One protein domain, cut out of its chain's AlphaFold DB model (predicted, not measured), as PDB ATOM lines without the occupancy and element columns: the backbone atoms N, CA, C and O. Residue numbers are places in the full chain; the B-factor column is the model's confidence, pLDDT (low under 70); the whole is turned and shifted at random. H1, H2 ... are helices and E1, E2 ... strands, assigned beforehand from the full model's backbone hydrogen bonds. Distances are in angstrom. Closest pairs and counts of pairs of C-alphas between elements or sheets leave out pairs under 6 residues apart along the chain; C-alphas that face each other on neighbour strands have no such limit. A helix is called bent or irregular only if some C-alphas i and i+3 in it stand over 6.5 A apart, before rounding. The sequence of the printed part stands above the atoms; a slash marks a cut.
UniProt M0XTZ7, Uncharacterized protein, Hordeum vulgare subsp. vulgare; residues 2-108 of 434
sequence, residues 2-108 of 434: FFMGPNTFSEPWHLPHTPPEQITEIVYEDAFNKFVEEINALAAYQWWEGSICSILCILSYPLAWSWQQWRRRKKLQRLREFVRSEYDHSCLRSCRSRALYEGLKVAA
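AT A GLANCE: This is residues 2 to 108 of the 434 residues of an uncharacterized protein of Hordeum vulgare subsp. vulgare (UniProt M0XTZ7). A rod-like, two-sided helical arrangement: H2 and then H3 run one after the other along one side, and the long helix H4 folds back along the other, making a helical hairpin with H3 at one end of the rod and meeting the last residues of H2 farther along. At the other end of the rod lie the short helices H1 and H5, and the strand E1 runs back beside the later part of H4. The printed part has 107 residues, with five named helices and one named strand in the order H1, H2, H3, H4, H5, E1, and its class is mostly helix. It is loose, with a radius of gyration of the C-alphas of 16.2 A, and spans 52 by 24 by 19 A.

IN THESE COORDINATES: Residues 2 to 20 hold no named element, and C-alpha 2 is at (59.756, 78.219, 14.134). H1 is residues 21 to 24, 4.9 A from first to last C-alpha. H2, residues 29 to 43, measures 20.5 A and begins with C-alpha 29 at (72.354, 85.356, 4.624). H3 is residues 47 to 59 and measures 18.9 A. H4, residues 61 to 86, is the longest helix at 35.7 A; it is neither bent nor irregular, but only just: C-alphas 83 and 86 are 6.3 A apart. H5 is residues 95 to 100, 8.8 A. E1, residues 104 to 108, measures 13.6 A and ends with C-alpha 108 at (54.399, 71.120, 11.719).

HOW THE PARTS SIT: H3 and H4 form a helical hairpin and touch, at a shallow tilt of 28 degrees, opposite ways. Their closest C-alphas, those of Leu 56 and Ala 64, are 4.7 A apart; H3 touches H4 with residues 53 to 57 alone, and H4 touches H3 with residues 63 to 68 alone. H2 touches H4 with residues 39 to 43 alone, against residues 75 to 79; the closest C-alphas, of Ala 43 and Lys 75, are 6.6 A apart. H2 and H4 run opposite ways at a shallow tilt of 33 degrees, only just short of steep. The closest C-alphas of H4 and E1 are those of Arg 80 and Val 106, 5.6 A apart. H1 and H2 meet only through their link. H5 and E1 are apart, but only just, with closest C-alphas at 8.3 A. E1 pairs with no named strand. In H2, H3, H4 and H5 every O i to N i+4 pair is within hydrogen-bond range; H1 is too short for such a pair.

THE WHOLE: The two C-alphas farthest apart, those of Leu 59 and Cys 95, are 52.7 A apart, while those of Phe 2 and Ala 108 are 9.2 A apart. The printed part has no cut. The link from H4 to H5 is short, with 8 residues, and the other links are tight. The mean pLDDT of the printed part is 86.4, and residue 21 is under 70.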
ATOM      1  N   PHE A   2      61.228  78.269  14.157       87.38
ATOM      2  CA  PHE A   2      59.756  78.219  14.134       87.38
ATOM      3  C   PHE A   2      59.172  79.249  13.162       87.38
ATOM      4  O   PHE A   2      59.756  80.315  12.966       87.38
ATOM      5  N   PHE A   3      58.023  78.927  12.569       88.94
ATOM      6  CA  PHE A   3      57.224  79.887  11.812       88.94
ATOM      7  C   PHE A   3      56.468  80.819  12.763       88.94
ATOM      8  O   PHE A   3      55.962  80.403  13.809       88.94
ATOM      9  N   MET A   4      56.357  82.078  12.358       86.25
ATOM     10  CA  MET A   4      55.563  83.097  13.030       86.25
ATOM     11  C   MET A   4      54.122  83.080  12.503       86.25
ATOM     12  O   MET A   4      53.868  82.721  11.350       86.25
ATOM     13  N   GLY A   5      53.182  83.483  13.357       84.50
ATOM     14  CA  GLY A   5      51.755  83.570  13.039       84.50
ATOM     15  C   GLY A   5      50.955  82.271  13.279       84.50
ATOM     16  O   GLY A   5      51.514  81.173  13.249       84.50
ATOM     17  N   PRO A   6      49.630  82.370  13.502       84.12
ATOM     18  CA  PRO A   6      48.739  81.248  13.828       84.12
ATOM     19  C   PRO A   6      48.235  80.446  12.609       84.12
ATOM     20  O   PRO A   6      47.291  79.659  12.728       84.12
ATOM     21  N   ASN A   7      48.806  80.655  11.416       88.81
ATOM     22  CA  ASN A   7      48.359  80.032  10.161       88.81
ATOM     23  C   ASN A   7      46.881  80.305   9.832       88.81
ATOM     24  O   ASN A   7      46.125  79.399   9.447       88.81
ATOM     25  N   THR A   8      46.422  81.529  10.062       85.69
ATOM     26  CA  THR A   8      45.068  81.971   9.714       85.69
ATOM     27  C   THR A   8      45.085  82.686   8.365       85.69
ATOM     28  O   THR A   8      46.138  83.038   7.845       85.69
ATOM     29  N   PHE A   9      43.911  82.903   7.765       84.38
ATOM     30  CA  PHE A   9      43.826  83.633   6.494       84.38
ATOM     31  C   PHE A   9      44.303  85.084   6.619       84.38
ATOM     32  O   PHE A   9      44.863  85.618   5.668       84.38
ATOM     33  N   SER A  10      44.099  85.704   7.786       82.44
ATOM     34  CA  SER A  10      44.600  87.046   8.093       82.44
ATOM     35  C   SER A  10      46.100  87.060   8.370       82.44
ATOM     36  O   SER A  10      46.760  88.054   8.091       82.44
ATOM     37  N   GLU A  11      46.630  85.975   8.936       86.44
ATOM     38  CA  GLU A  11      48.028  85.866   9.334       86.44
ATOM     39  C   GLU A  11      48.592  84.483   8.974       86.44
ATOM     40  O   GLU A  11      48.553  83.549   9.790       86.44
ATOM     41  N   PRO A  12      49.080  84.319   7.727       90.19
ATOM     42  CA  PRO A  12      49.731  83.090   7.303       90.19
ATOM     43  C   PRO A  12      51.031  82.861   8.074       90.19
ATOM     44  O   PRO A  12      51.622  83.775   8.658       90.19
ATOM     45  N   TRP A  13      51.504  81.619   8.013       91.50
ATOM     46  CA  TRP A  13      52.860  81.307   8.435       91.50
ATOM     47  C   TRP A  13      53.875  82.133   7.660       91.50
ATOM     48  O   TRP A  13      53.804  82.228   6.437       91.50
ATOM     49  N   HIS A  14      54.837  82.687   8.381       89.81
ATOM     50  CA  HIS A  14      55.958  83.388   7.782       89.81
ATOM     51  C   HIS A  14      57.224  83.178   8.609       89.81
ATOM     52  O   HIS A  14      57.172  83.007   9.828       89.81
ATOM     53  N   LEU A  15      58.368  83.163   7.940       89.31
ATOM     54  CA  LEU A  15      59.684  83.170   8.561       89.31
ATOM     55  C   LEU A  15      60.220  84.608   8.590       89.31
ATOM     56  O   LEU A  15      60.011  85.351   7.625       89.31
ATOM     57  N   PRO A  16      60.906  85.024   9.668       85.31
ATOM     58  CA  PRO A  16      61.646  86.275   9.665       85.31
ATOM     59  C   PRO A  16      62.789  86.216   8.645       85.31
ATOM     60  O   PRO A  16      63.445  85.187   8.495       85.31
ATOM     61  N   HIS A  17      63.050  87.344   7.982       82.56
ATOM     62  CA  HIS A  17      64.146  87.468   7.014       82.56
ATOM     63  C   HIS A  17      65.526  87.357   7.677       82.56
ATOM     64  O   HIS A  17      66.475  86.883   7.074       82.56
ATOM     65  N   THR A  18      65.648  87.713   8.954       77.62
ATOM     66  CA  THR A  18      66.929  87.583   9.660       77.62
ATOM     67  C   THR A  18      67.132  86.146  10.159       77.62
ATOM     68  O   THR A  18      66.288  85.651  10.916       77.62
ATOM     69  N   PRO A  19      68.217  85.454   9.753       80.06
ATOM     70  CA  PRO A  19      68.515  84.126  10.268       80.06
ATOM     71  C   PRO A  19      68.834  84.206  11.771       80.06
ATOM     72  O   PRO A  19      69.536  85.123  12.201       80.06
ATOM     73  N   PRO A  20      68.342  83.260  12.591       76.38
ATOM     74  CA  PRO A  20      68.741  83.161  13.991       76.38
ATOM     75  C   PRO A  20      70.240  82.881  14.118       76.38
ATOM     76  O   PRO A  20      70.790  82.133  13.308       76.38
ATOM     77  N   GLU A  21      70.883  83.387  15.167       69.38
ATOM     78  CA  GLU A  21      72.330  83.227  15.396       69.38
ATOM     79  C   GLU A  21      72.783  81.762  15.474       69.38
ATOM     80  O   GLU A  21      73.900  81.433  15.097       69.38
ATOM     81  N   GLN A  22      71.898  80.833  15.852       72.50
ATOM     82  CA  GLN A  22      72.227  79.401  15.840       72.50
ATOM     83  C   GLN A  22      72.419  78.833  14.422       72.50
ATOM     84  O   GLN A  22      72.906  77.714  14.264       72.50
ATOM     85  N   ILE A  23      71.963  79.555  13.396       77.44
ATOM     86  CA  ILE A  23      71.920  79.124  11.995       77.44
ATOM     87  C   ILE A  23      72.725  80.079  11.093       77.44
ATOM     88  O   ILE A  23      73.124  79.669  10.003       77.44
ATOM     89  N   THR A  24      73.035  81.306  11.536       79.25
ATOM     90  CA  THR A  24      73.857  82.284  10.787       79.25
ATOM     91  C   THR A  24      75.191  81.694  10.335       79.25
ATOM     92  O   THR A  24      75.640  81.949   9.220       79.25
ATOM     93  N   GLU A  25      75.815  80.842  11.150       75.88
ATOM     94  CA  GLU A  25      77.069  80.177  10.786       75.88
ATOM     95  C   GLU A  25      76.915  79.085   9.722       75.88
ATOM     96  O   GLU A  25      77.876  78.785   9.011       75.88
ATOM     97  N   ILE A  26      75.725  78.496   9.607       80.69
ATOM     98  CA  ILE A  26      75.416  77.355   8.732       80.69
ATOM     99  C   ILE A  26      74.927  77.842   7.363       80.69
ATOM    100  O   ILE A  26      74.977  77.101   6.380       80.69
ATOM    101  N   VAL A  27      74.459  79.089   7.280       84.56
ATOM    102  CA  VAL A  27      73.677  79.591   6.151       84.56
ATOM    103  C   VAL A  27      74.298  80.858   5.543       84.56
ATOM    104  O   VAL A  27      74.947  81.659   6.217       84.56
ATOM    105  N   TYR A  28      74.150  81.038   4.233       86.44
ATOM    106  CA  TYR A  28      74.433  82.297   3.544       86.44
ATOM    107  C   TYR A  28      73.237  83.245   3.680       86.44
ATOM    108  O   TYR A  28      72.150  82.921   3.204       86.44
ATOM    109  N   GLU A  29      73.436  84.411   4.297       87.12
ATOM    110  CA  GLU A  29      72.354  85.356   4.624       87.12
ATOM    111  C   GLU A  29      71.554  85.802   3.390       87.12
ATOM    112  O   GLU A  29      70.326  85.743   3.394       87.12
ATOM    113  N   ASP A  30      72.225  86.145   2.288       87.25
ATOM    114  CA  ASP A  30      71.547  86.590   1.061       87.25
ATOM    115  C   ASP A  30      70.691  85.489   0.418       87.25
ATOM    116  O   ASP A  30      69.578  85.732  -0.051       87.25
ATOM    117  N   ALA A  31      71.200  84.255   0.400       88.00
ATOM    118  CA  ALA A  31      70.469  83.107  -0.135       88.00
ATOM    119  C   ALA A  31      69.333  82.673   0.802       88.00
ATOM    120  O   ALA A  31      68.300  82.189   0.338       88.00
ATOM    121  N   PHE A  32      69.497  82.884   2.110       89.69
ATOM    122  CA  PHE A  32      68.445  82.683   3.097       89.69
ATOM    123  C   PHE A  32      67.292  83.662   2.915       89.69
ATOM    124  O   PHE A  32      66.143  83.236   2.928       89.69
ATOM    125  N   ASN A  33      67.580  84.944   2.684       90.50
ATOM    126  CA  ASN A  33      66.549  85.957   2.456       90.50
ATOM    127  C   ASN A  33      65.643  85.588   1.275       90.50
ATOM    128  O   ASN A  33      64.421  85.602   1.418       90.50
ATOM    129  N   LYS A  34      66.233  85.164   0.151       91.12
ATOM    130  CA  LYS A  34      65.486  84.693  -1.030       91.12
ATOM    131  C   LYS A  34      64.648  83.452  -0.727       91.12
ATOM    132  O   LYS A  34      63.473  83.390  -1.069       91.12
ATOM    133  N   PHE A  35      65.231  82.487  -0.020       92.00
ATOM    134  CA  PHE A  35      64.513  81.296   0.429       92.00
ATOM    135  C   PHE A  35      63.315  81.641   1.330       92.00
ATOM    136  O   PHE A  35      62.238  81.065   1.181       92.00
ATOM    137  N   VAL A  36      63.481  82.597   2.247       91.38
ATOM    138  CA  VAL A  36      62.406  83.084   3.120       91.38
ATOM    139  C   VAL A  36      61.305  83.770   2.314       91.38
ATOM    140  O   VAL A  36      60.132  83.522   2.585       91.38
ATOM    141  N   GLU A  37      61.644  84.586   1.315       92.75
ATOM    142  CA  GLU A  37      60.661  85.212   0.421       92.75
ATOM    143  C   GLU A  37      59.813  84.167  -0.314       92.75
ATOM    144  O   GLU A  37      58.582  84.256  -0.303       92.75
ATOM    145  N   GLU A  38      60.446  83.135  -0.875       92.81
ATOM    146  CA  GLU A  38      59.754  82.048  -1.574       92.81
ATOM    147  C   GLU A  38      58.863  81.232  -0.625       92.81
ATOM    148  O   GLU A  38      57.689  80.988  -0.923       92.81
ATOM    149  N   ILE A  39      59.359  80.879   0.568       93.12
ATOM    150  CA  ILE A  39      58.551  80.192   1.585       93.12
ATOM    151  C   ILE A  39      57.360  81.043   2.027       93.12
ATOM    152  O   ILE A  39      56.240  80.530   2.117       93.12
ATOM    153  N   ASN A  40      57.575  82.329   2.302       93.12
ATOM    154  CA  ASN A  40      56.522  83.235   2.752       93.12
ATOM    155  C   ASN A  40      55.463  83.424   1.656       93.12
ATOM    156  O   ASN A  40      54.265  83.415   1.952       93.12
ATOM    157  N   ALA A  41      55.875  83.495   0.386       92.81
ATOM    158  CA  ALA A  41      54.967  83.544  -0.756       92.81
ATOM    159  C   ALA A  41      54.127  82.259  -0.893       92.81
ATOM    160  O   ALA A  41      52.912  82.331  -1.094       92.81
ATOM    161  N   LEU A  42      54.728  81.078  -0.717       92.81
ATOM    162  CA  LEU A  42      54.011  79.795  -0.740       92.81
ATOM    163  C   LEU A  42      53.043  79.641   0.449       92.81
ATOM    164  O   LEU A  42      51.944  79.074   0.325       92.81
ATOM    165  N   ALA A  43      53.433  80.163   1.612       91.38
ATOM    166  CA  ALA A  43      52.628  80.136   2.823       91.38
ATOM    167  C   ALA A  43      51.439  81.117   2.772       91.38
ATOM    168  O   ALA A  43      50.380  80.799   3.323       91.38
ATOM    169  N   ALA A  44      51.530  82.223   2.027       91.69
ATOM    170  CA  ALA A  44      50.487  83.246   1.920       91.69
ATOM    171  C   ALA A  44      49.147  82.729   1.358       91.69
ATOM    172  O   ALA A  44      49.095  81.993   0.368       91.69
ATOM    173  N   TYR A  45      48.033  83.090   2.001       90.12
ATOM    174  CA  TYR A  45      46.687  82.723   1.546       90.12
ATOM    175  C   TYR A  45      46.175  83.682   0.473       90.12
ATOM    176  O   TYR A  45      46.408  84.887   0.530       90.12
ATOM    177  N   GLN A  46      45.419  83.147  -0.485       90.75
ATOM    178  CA  GLN A  46      44.678  83.970  -1.438       90.75
ATOM    179  C   GLN A  46      43.380  84.480  -0.796       90.75
ATOM    180  O   GLN A  46      42.758  83.777   0.003       90.75
ATOM    181  N   TRP A  47      42.943  85.686  -1.169       88.62
ATOM    182  CA  TRP A  47      41.784  86.355  -0.558       88.62
ATOM    183  C   TRP A  47      40.489  85.527  -0.640       88.62
ATOM    184  O   TRP A  47      39.734  85.460   0.330       88.62
ATOM    185  N   TRP A  48      40.258  84.831  -1.760       90.00
ATOM    186  CA  TRP A  48      39.059  84.012  -1.955       90.00
ATOM    187  C   TRP A  48      38.996  82.820  -0.992       90.00
ATOM    188  O   TRP A  48      37.902  82.370  -0.657       90.00
ATOM    189  N   GLU A  49      40.140  82.317  -0.513       90.56
ATOM    190  CA  GLU A  49      40.167  81.215   0.456       90.56
ATOM    191  C   GLU A  49      39.536  81.649   1.782       90.56
ATOM    192  O   GLU A  49      38.758  80.896   2.372       90.56
ATOM    193  N   GLY A  50      39.822  82.888   2.196       88.50
ATOM    194  CA  GLY A  50      39.198  83.519   3.353       88.50
ATOM    195  C   GLY A  50      37.699  83.713   3.147       88.50
ATOM    196  O   GLY A  50      36.918  83.356   4.025       88.50
ATOM    197  N   SER A  51      37.276  84.184   1.969       89.06
ATOM    198  CA  SER A  51      35.852  84.358   1.646       89.06
ATOM    199  C   SER A  51      35.073  83.043   1.702       89.06
ATOM    200  O   SER A  51      34.013  82.991   2.324       89.06
ATOM    201  N   ILE A  52      35.605  81.960   1.122       89.44
ATOM    202  CA  ILE A  52      34.971  80.635   1.199       89.44
ATOM    203  C   ILE A  52      34.894  80.163   2.647       89.44
ATOM    204  O   ILE A  52      33.846  79.682   3.067       89.44
ATOM    205  N   CYS A  53      35.967  80.315   3.430       86.88
ATOM    206  CA  CYS A  53      35.932  79.919   4.833       86.88
ATOM    207  C   CYS A  53      34.887  80.715   5.624       86.88
ATOM    208  O   CYS A  53      34.169  80.126   6.423       86.88
ATOM    209  N   SER A  54      34.753  82.019   5.375       85.44
ATOM    210  CA  SER A  54      33.735  82.861   6.011       85.44
ATOM    211  C   SER A  54      32.314  82.428   5.648       85.44
ATOM    212  O   SER A  54      31.473  82.303   6.535       85.44
ATOM    213  N   ILE A  55      32.049  82.123   4.371       86.25
ATOM    214  CA  ILE A  55      30.751  81.591   3.921       86.25
ATOM    215  C   ILE A  55      30.470  80.243   4.596       86.25
ATOM    216  O   ILE A  55      29.389  80.033   5.144       86.25
ATOM    217  N   LEU A  56      31.454  79.340   4.615       84.25
ATOM    218  CA  LEU A  56      31.321  78.048   5.281       84.25
ATOM    219  C   LEU A  56      31.108  78.201   6.788       84.25
ATOM    220  O   LEU A  56      30.341  77.430   7.344       84.25
ATOM    221  N   CYS A  57      31.734  79.177   7.452       82.00
ATOM    222  CA  CYS A  57      31.524  79.427   8.881       82.00
ATOM    223  C   CYS A  57      30.066  79.789   9.184       82.00
ATOM    224  O   CYS A  57      29.544  79.349  10.205       82.00
ATOM    225  N   ILE A  58      29.420  80.555   8.296       79.50
ATOM    226  CA  ILE A  58      28.003  80.929   8.411       79.50
ATOM    227  C   ILE A  58      27.103  79.717   8.140       79.50
ATOM    228  O   ILE A  58      26.134  79.500   8.859       79.50
ATOM    229  N   LEU A  59      27.430  78.911   7.125       74.94
ATOM    230  CA  LEU A  59      26.628  77.743   6.745       74.94
ATOM    231  C   LEU A  59      26.758  76.582   7.741       74.94
ATOM    232  O   LEU A  59      25.773  75.965   8.128       74.94
ATOM    233  N   SER A  60      27.988  76.225   8.100       76.50
ATOM    234  CA  SER A  60      28.307  75.170   9.060       76.50
ATOM    235  C   SER A  60      29.757  75.292   9.540       76.50
ATOM    236  O   SER A  60      30.717  74.934   8.850       76.50
ATOM    237  N   TYR A  61      29.927  75.736  10.784       80.88
ATOM    238  CA  TYR A  61      31.244  75.876  11.411       80.88
ATOM    239  C   TYR A  61      32.119  74.598  11.365       80.88
ATOM    240  O   TYR A  61      33.304  74.713  11.035       80.88
ATOM    241  N   PRO A  62      31.597  73.370  11.597       81.81
ATOM    242  CA  PRO A  62      32.403  72.153  11.457       81.81
ATOM    243  C   PRO A  62      32.959  71.949  10.039       81.81
ATOM    244  O   PRO A  62      34.100  71.502   9.871       81.81
ATOM    245  N   LEU A  63      32.176  72.301   9.014       81.38
ATOM    246  CA  LEU A  63      32.594  72.205   7.620       81.38
ATOM    247  C   LEU A  63      33.689  73.232   7.323       81.38
ATOM    248  O   LEU A  63      34.719  72.870   6.756       81.38
ATOM    249  N   ALA A  64      33.521  74.470   7.791       86.12
ATOM    250  CA  ALA A  64      34.537  75.512   7.679       86.12
ATOM    251  C   ALA A  64      35.875  75.079   8.291       86.12
ATOM    252  O   ALA A  64      36.917  75.178   7.641       86.12
ATOM    253  N   TRP A  65      35.842  74.505   9.499       86.12
ATOM    254  CA  TRP A  65      37.035  73.981  10.160       86.12
ATOM    255  C   TRP A  65      37.710  72.871   9.345       86.12
ATOM    256  O   TRP A  65      38.924  72.902   9.132       86.12
ATOM    257  N   SER A  66      36.941  71.894   8.853       86.06
ATOM    258  CA  SER A  66      37.490  70.803   8.036       86.06
ATOM    259  C   SER A  66      38.094  71.293   6.713       86.06
ATOM    260  O   SER A  66      39.181  70.846   6.337       86.06
ATOM    261  N   TRP A  67      37.451  72.261   6.053       88.62
ATOM    262  CA  TRP A  67      37.968  72.922   4.856       88.62
ATOM    263  C   TRP A  67      39.274  73.665   5.142       88.62
ATOM    264  O   TRP A  67      40.269  73.470   4.440       88.62
ATOM    265  N   GLN A  68      39.312  74.463   6.211       89.44
ATOM    266  CA  GLN A  68      40.506  75.196   6.630       89.44
ATOM    267  C   GLN A  68      41.666  74.243   6.948       89.44
ATOM    268  O   GLN A  68      42.789  74.453   6.491       89.44
ATOM    269  N   GLN A  69      41.398  73.151   7.667       88.94
ATOM    270  CA  GLN A  69      42.388  72.112   7.952       88.94
ATOM    271  C   GLN A  69      42.900  71.437   6.673       88.94
ATOM    272  O   GLN A  69      44.105  71.228   6.524       88.94
ATOM    273  N   TRP A  70      42.024  71.145   5.711       89.38
ATOM    274  CA  TRP A  70      42.430  70.614   4.410       89.38
ATOM    275  C   TRP A  70      43.333  71.589   3.637       89.38
ATOM    276  O   TRP A  70      44.386  71.180   3.138       89.38
ATOM    277  N   ARG A  71      42.991  72.885   3.599       91.69
ATOM    278  CA  ARG A  71      43.831  73.926   2.974       91.69
ATOM    279  C   ARG A  71      45.208  74.019   3.622       91.69
ATOM    280  O   ARG A  71      46.213  74.012   2.909       91.69
ATOM    281  N   ARG A  72      45.265  74.022   4.956       91.62
ATOM    282  CA  ARG A  72      46.523  74.020   5.724       91.62
ATOM    283  C   ARG A  72      47.391  72.806   5.396       91.62
ATOM    284  O   ARG A  72      48.587  72.960   5.169       91.62
ATOM    285  N   ARG A  73      46.800  71.606   5.294       91.69
ATOM    286  CA  ARG A  73      47.528  70.380   4.902       91.69
ATOM    287  C   ARG A  73      48.108  70.486   3.503       91.69
ATOM    288  O   ARG A  73      49.277  70.165   3.320       91.69
ATOM    289  N   LYS A  74      47.316  70.964   2.540       91.31
ATOM    290  CA  LYS A  74      47.766  71.144   1.156       91.31
ATOM    291  C   LYS A  74      48.936  72.129   1.070       91.31
ATOM    292  O   LYS A  74      49.881  71.892   0.327       91.31
ATOM    293  N   LYS A  75      48.905  73.210   1.855       91.62
ATOM    294  CA  LYS A  75      50.014  74.172   1.950       91.62
ATOM    295  C   LYS A  75      51.260  73.575   2.589       91.62
ATOM    296  O   LYS A  75      52.341  73.726   2.038       91.62
ATOM    297  N   LEU A  76      51.117  72.844   3.693       93.44
ATOM    298  CA  LEU A  76      52.246  72.148   4.309       93.44
ATOM    299  C   LEU A  76      52.869  71.115   3.359       93.44
ATOM    300  O   LEU A  76      54.086  70.984   3.323       93.44
ATOM    301  N   GLN A  77      52.051  70.388   2.592       93.25
ATOM    302  CA  GLN A  77      52.535  69.461   1.566       93.25
ATOM    303  C   GLN A  77      53.349  70.193   0.501       93.25
ATOM    304  O   GLN A  77      54.485  69.806   0.271       93.25
ATOM    305  N   ARG A  78      52.838  71.308  -0.033       93.19
ATOM    306  CA  ARG A  78      53.588  72.147  -0.981       93.19
ATOM    307  C   ARG A  78      54.893  72.681  -0.404       93.19
ATOM    308  O   ARG A  78      55.906  72.624  -1.075       93.19
ATOM    309  N   LEU A  79      54.896  73.156   0.843       93.56
ATOM    310  CA  LEU A  79      56.125  73.616   1.503       93.56
ATOM    311  C   LEU A  79      57.138  72.475   1.674       93.56
ATOM    312  O   LEU A  79      58.336  72.677   1.506       93.56
ATOM    313  N   ARG A  80      56.668  71.264   1.994       92.88
ATOM    314  CA  ARG A  80      57.524  70.074   2.094       92.88
ATOM    315  C   ARG A  80      58.069  69.637   0.741       92.88
ATOM    316  O   ARG A  80      59.226  69.248   0.683       92.88
ATOM    317  N   GLU A  81      57.248  69.671  -0.302       92.12
ATOM    318  CA  GLU A  81      57.650  69.371  -1.680       92.12
ATOM    319  C   GLU A  81      58.675  70.396  -2.161       92.12
ATOM    320  O   GLU A  81      59.765  70.010  -2.564       92.12
ATOM    321  N   PHE A  82      58.405  71.687  -1.969       92.06
ATOM    322  CA  PHE A  82      59.332  72.762  -2.305       92.06
ATOM    323  C   PHE A  82      60.706  72.554  -1.656       92.06
ATOM    324  O   PHE A  82      61.715  72.460  -2.350       92.06
ATOM    325  N   VAL A  83      60.754  72.366  -0.329       89.88
ATOM    326  CA  VAL A  83      62.025  72.161   0.386       89.88
ATOM    327  C   VAL A  83      62.701  70.838   0.019       89.88
ATOM    328  O   VAL A  83      63.922  70.750   0.080       89.88
ATOM    329  N   ARG A  84      61.949  69.796  -0.345       87.06
ATOM    330  CA  ARG A  84      62.520  68.477  -0.643       87.06
ATOM    331  C   ARG A  84      63.015  68.335  -2.081       87.06
ATOM    332  O   ARG A  84      63.977  67.605  -2.289       87.06
ATOM    333  N   SER A  85      62.323  68.924  -3.053       83.06
ATOM    334  CA  SER A  85      62.548  68.635  -4.475       83.06
ATOM    335  C   SER A  85      62.749  69.851  -5.366       83.06
ATOM    336  O   SER A  85      63.373  69.695  -6.407       83.06
ATOM    337  N   GLU A  86      62.211  71.022  -5.021       84.75
ATOM    338  CA  GLU A  86      62.299  72.204  -5.899       84.75
ATOM    339  C   GLU A  86      63.445  73.138  -5.502       84.75
ATOM    340  O   GLU A  86      64.036  73.791  -6.356       84.75
ATOM    341  N   TYR A  87      63.771  73.201  -4.212       86.75
ATOM    342  CA  TYR A  87      64.814  74.072  -3.696       86.75
ATOM    343  C   TYR A  87      66.179  73.373  -3.669       86.75
ATOM    344  O   TYR A  87      66.322  72.301  -3.086       86.75
ATOM    345  N   ASP A  88      67.214  74.030  -4.194       82.88
ATOM    346  CA  ASP A  88      68.585  73.491  -4.301       82.88
ATOM    347  C   ASP A  88      69.413  73.556  -3.004       82.88
ATOM    348  O   ASP A  88      70.629  73.356  -3.005       82.88
ATOM    349  N   HIS A  89      68.780  73.893  -1.875       85.44
ATOM    350  CA  HIS A  89      69.427  74.035  -0.558       85.44
ATOM    351  C   HIS A  89      70.600  75.031  -0.581       85.44
ATOM    352  O   HIS A  89      71.472  74.997   0.286       85.44
ATOM    353  N   SER A  90      70.614  75.946  -1.555       84.62
ATOM    354  CA  SER A  90      71.717  76.873  -1.832       84.62
ATOM    355  C   SER A  90      72.026  77.818  -0.673       84.62
ATOM    356  O   SER A  90      73.145  78.320  -0.574       84.62
ATOM    357  N   CYS A  91      71.066  78.023   0.235       86.38
ATOM    358  CA  CYS A  91      71.278  78.760   1.469       86.38
ATOM    359  C   CYS A  91      72.251  78.058   2.426       86.38
ATOM    360  O   CYS A  91      72.923  78.746   3.184       86.38
ATOM    361  N   LEU A  92      72.393  76.732   2.386       86.31
ATOM    362  CA  LEU A  92      73.316  76.004   3.257       86.31
ATOM    363  C   LEU A  92      74.767  76.169   2.784       86.31
ATOM    364  O   LEU A  92      75.082  75.983   1.608       86.31
ATOM    365  N   ARG A  93      75.681  76.438   3.721       83.00
ATOM    366  CA  ARG A  93      77.123  76.513   3.435       83.00
ATOM    367  C   ARG A  93      77.719  75.148   3.095       83.00
ATOM    368  O   ARG A  93      78.629  75.058   2.270       83.00
ATOM    369  N   SER A  94      77.171  74.076   3.664       81.12
ATOM    370  CA  SER A  94      77.680  72.726   3.433       81.12
ATOM    371  C   SER A  94      77.465  72.253   2.000       81.12
ATOM    372  O   SER A  94      76.346  72.213   1.490       81.12
ATOM    373  N   CYS A  95      78.536  71.832   1.327       79.44
ATOM    374  CA  CYS A  95      78.439  71.199   0.007       79.44
ATOM    375  C   CYS A  95      77.709  69.850   0.073       79.44
ATOM    376  O   CYS A  95      76.948  69.516  -0.831       79.44
ATOM    377  N   ARG A  96      77.916  69.081   1.149       81.38
ATOM    378  CA  ARG A  96      77.331  67.744   1.298       81.38
ATOM    379  C   ARG A  96      75.835  67.800   1.580       81.38
ATOM    380  O   ARG A  96      75.089  67.042   0.970       81.38
ATOM    381  N   SER A  97      75.392  68.684   2.478       79.19
ATOM    382  CA  SER A  97      73.957  68.811   2.766       79.19
ATOM    383  C   SER A  97      73.176  69.282   1.535       79.19
ATOM    384  O   SER A  97      72.064  68.804   1.323       79.19
ATOM    385  N   ARG A  98      73.790  70.143   0.705       82.44
ATOM    386  CA  ARG A  98      73.269  70.555  -0.607       82.44
ATOM    387  C   ARG A  98      73.155  69.382  -1.571       82.44
ATOM    388  O   ARG A  98      72.085  69.137  -2.104       82.44
ATOM    389  N   ALA A  99      74.234  68.620  -1.747       78.38
ATOM    390  CA  ALA A  99      74.260  67.499  -2.684       78.38
ATOM    391  C   ALA A  99      73.282  66.369  -2.319       78.38
ATOM    392  O   ALA A  99      72.783  65.679  -3.204       78.38
ATOM    393  N   LEU A 100      73.020  66.163  -1.026       80.69
ATOM    394  CA  LEU A 100      72.129  65.104  -0.544       80.69
ATOM    395  C   LEU A 100      70.662  65.535  -0.423       80.69
ATOM    396  O   LEU A 100      69.819  64.673  -0.202       80.69
ATOM    397  N   TYR A 101      70.340  66.828  -0.547       79.69
ATOM    398  CA  TYR A 101      68.992  67.363  -0.293       79.69
ATOM    399  C   TYR A 101      68.425  66.969   1.092       79.69
ATOM    400  O   TYR A 101      67.215  66.860   1.294       79.69
ATOM    401  N   GLU A 102      69.306  66.771   2.080       80.50
ATOM    402  CA  GLU A 102      68.961  66.314   3.439       80.50
ATOM    403  C   GLU A 102      69.144  67.402   4.508       80.50
ATOM    404  O   GLU A 102      68.828  67.187   5.678       80.50
ATOM    405  N   GLY A 103      69.647  68.581   4.133       81.25
ATOM    406  CA  GLY A 103      69.997  69.628   5.093       81.25
ATOM    407  C   GLY A 103      68.814  70.397   5.684       81.25
ATOM    408  O   GLY A 103      68.966  71.029   6.728       81.25
ATOM    409  N   LEU A 104      67.639  70.343   5.052       88.56
ATOM    410  CA  LEU A 104      66.442  71.084   5.455       88.56
ATOM    411  C   LEU A 104      65.221  70.174   5.529       88.56
ATOM    412  O   LEU A 104      64.970  69.369   4.632       88.56
ATOM    413  N   LYS A 105      64.401  70.352   6.568       90.25
ATOM    414  CA  LYS A 105      63.119  69.648   6.688       90.25
ATOM    415  C   LYS A 105      62.043  70.532   7.290       90.25
ATOM    416  O   LYS A 105      62.214  71.081   8.373       90.25
ATOM    417  N   VAL A 106      60.900  70.612   6.613       91.56
ATOM    418  CA  VAL A 106      59.718  71.328   7.110       91.56
ATOM    419  C   VAL A 106      58.777  70.362   7.816       91.56
ATOM    420  O   VAL A 106      58.284  69.381   7.240       91.56
ATOM    421  N   ALA A 107      58.468  70.674   9.063       90.31
ATOM    422  CA  ALA A 107      57.509  69.950   9.870       90.31
ATOM    423  C   ALA A 107      56.523  70.917  10.537       90.31
ATOM    424  O   ALA A 107      56.645  72.136  10.463       90.31
ATOM    425  N   ALA A 108      55.450  70.356  11.074       91.31
ATOM    426  CA  ALA A 108      54.399  71.120  11.719       91.31
ATOM    427  C   ALA A 108      53.689  70.232  12.729       91.31
ATOM    428  O   ALA A 108      53.648  69.007  12.577       91.31
TER     429      ALA A 108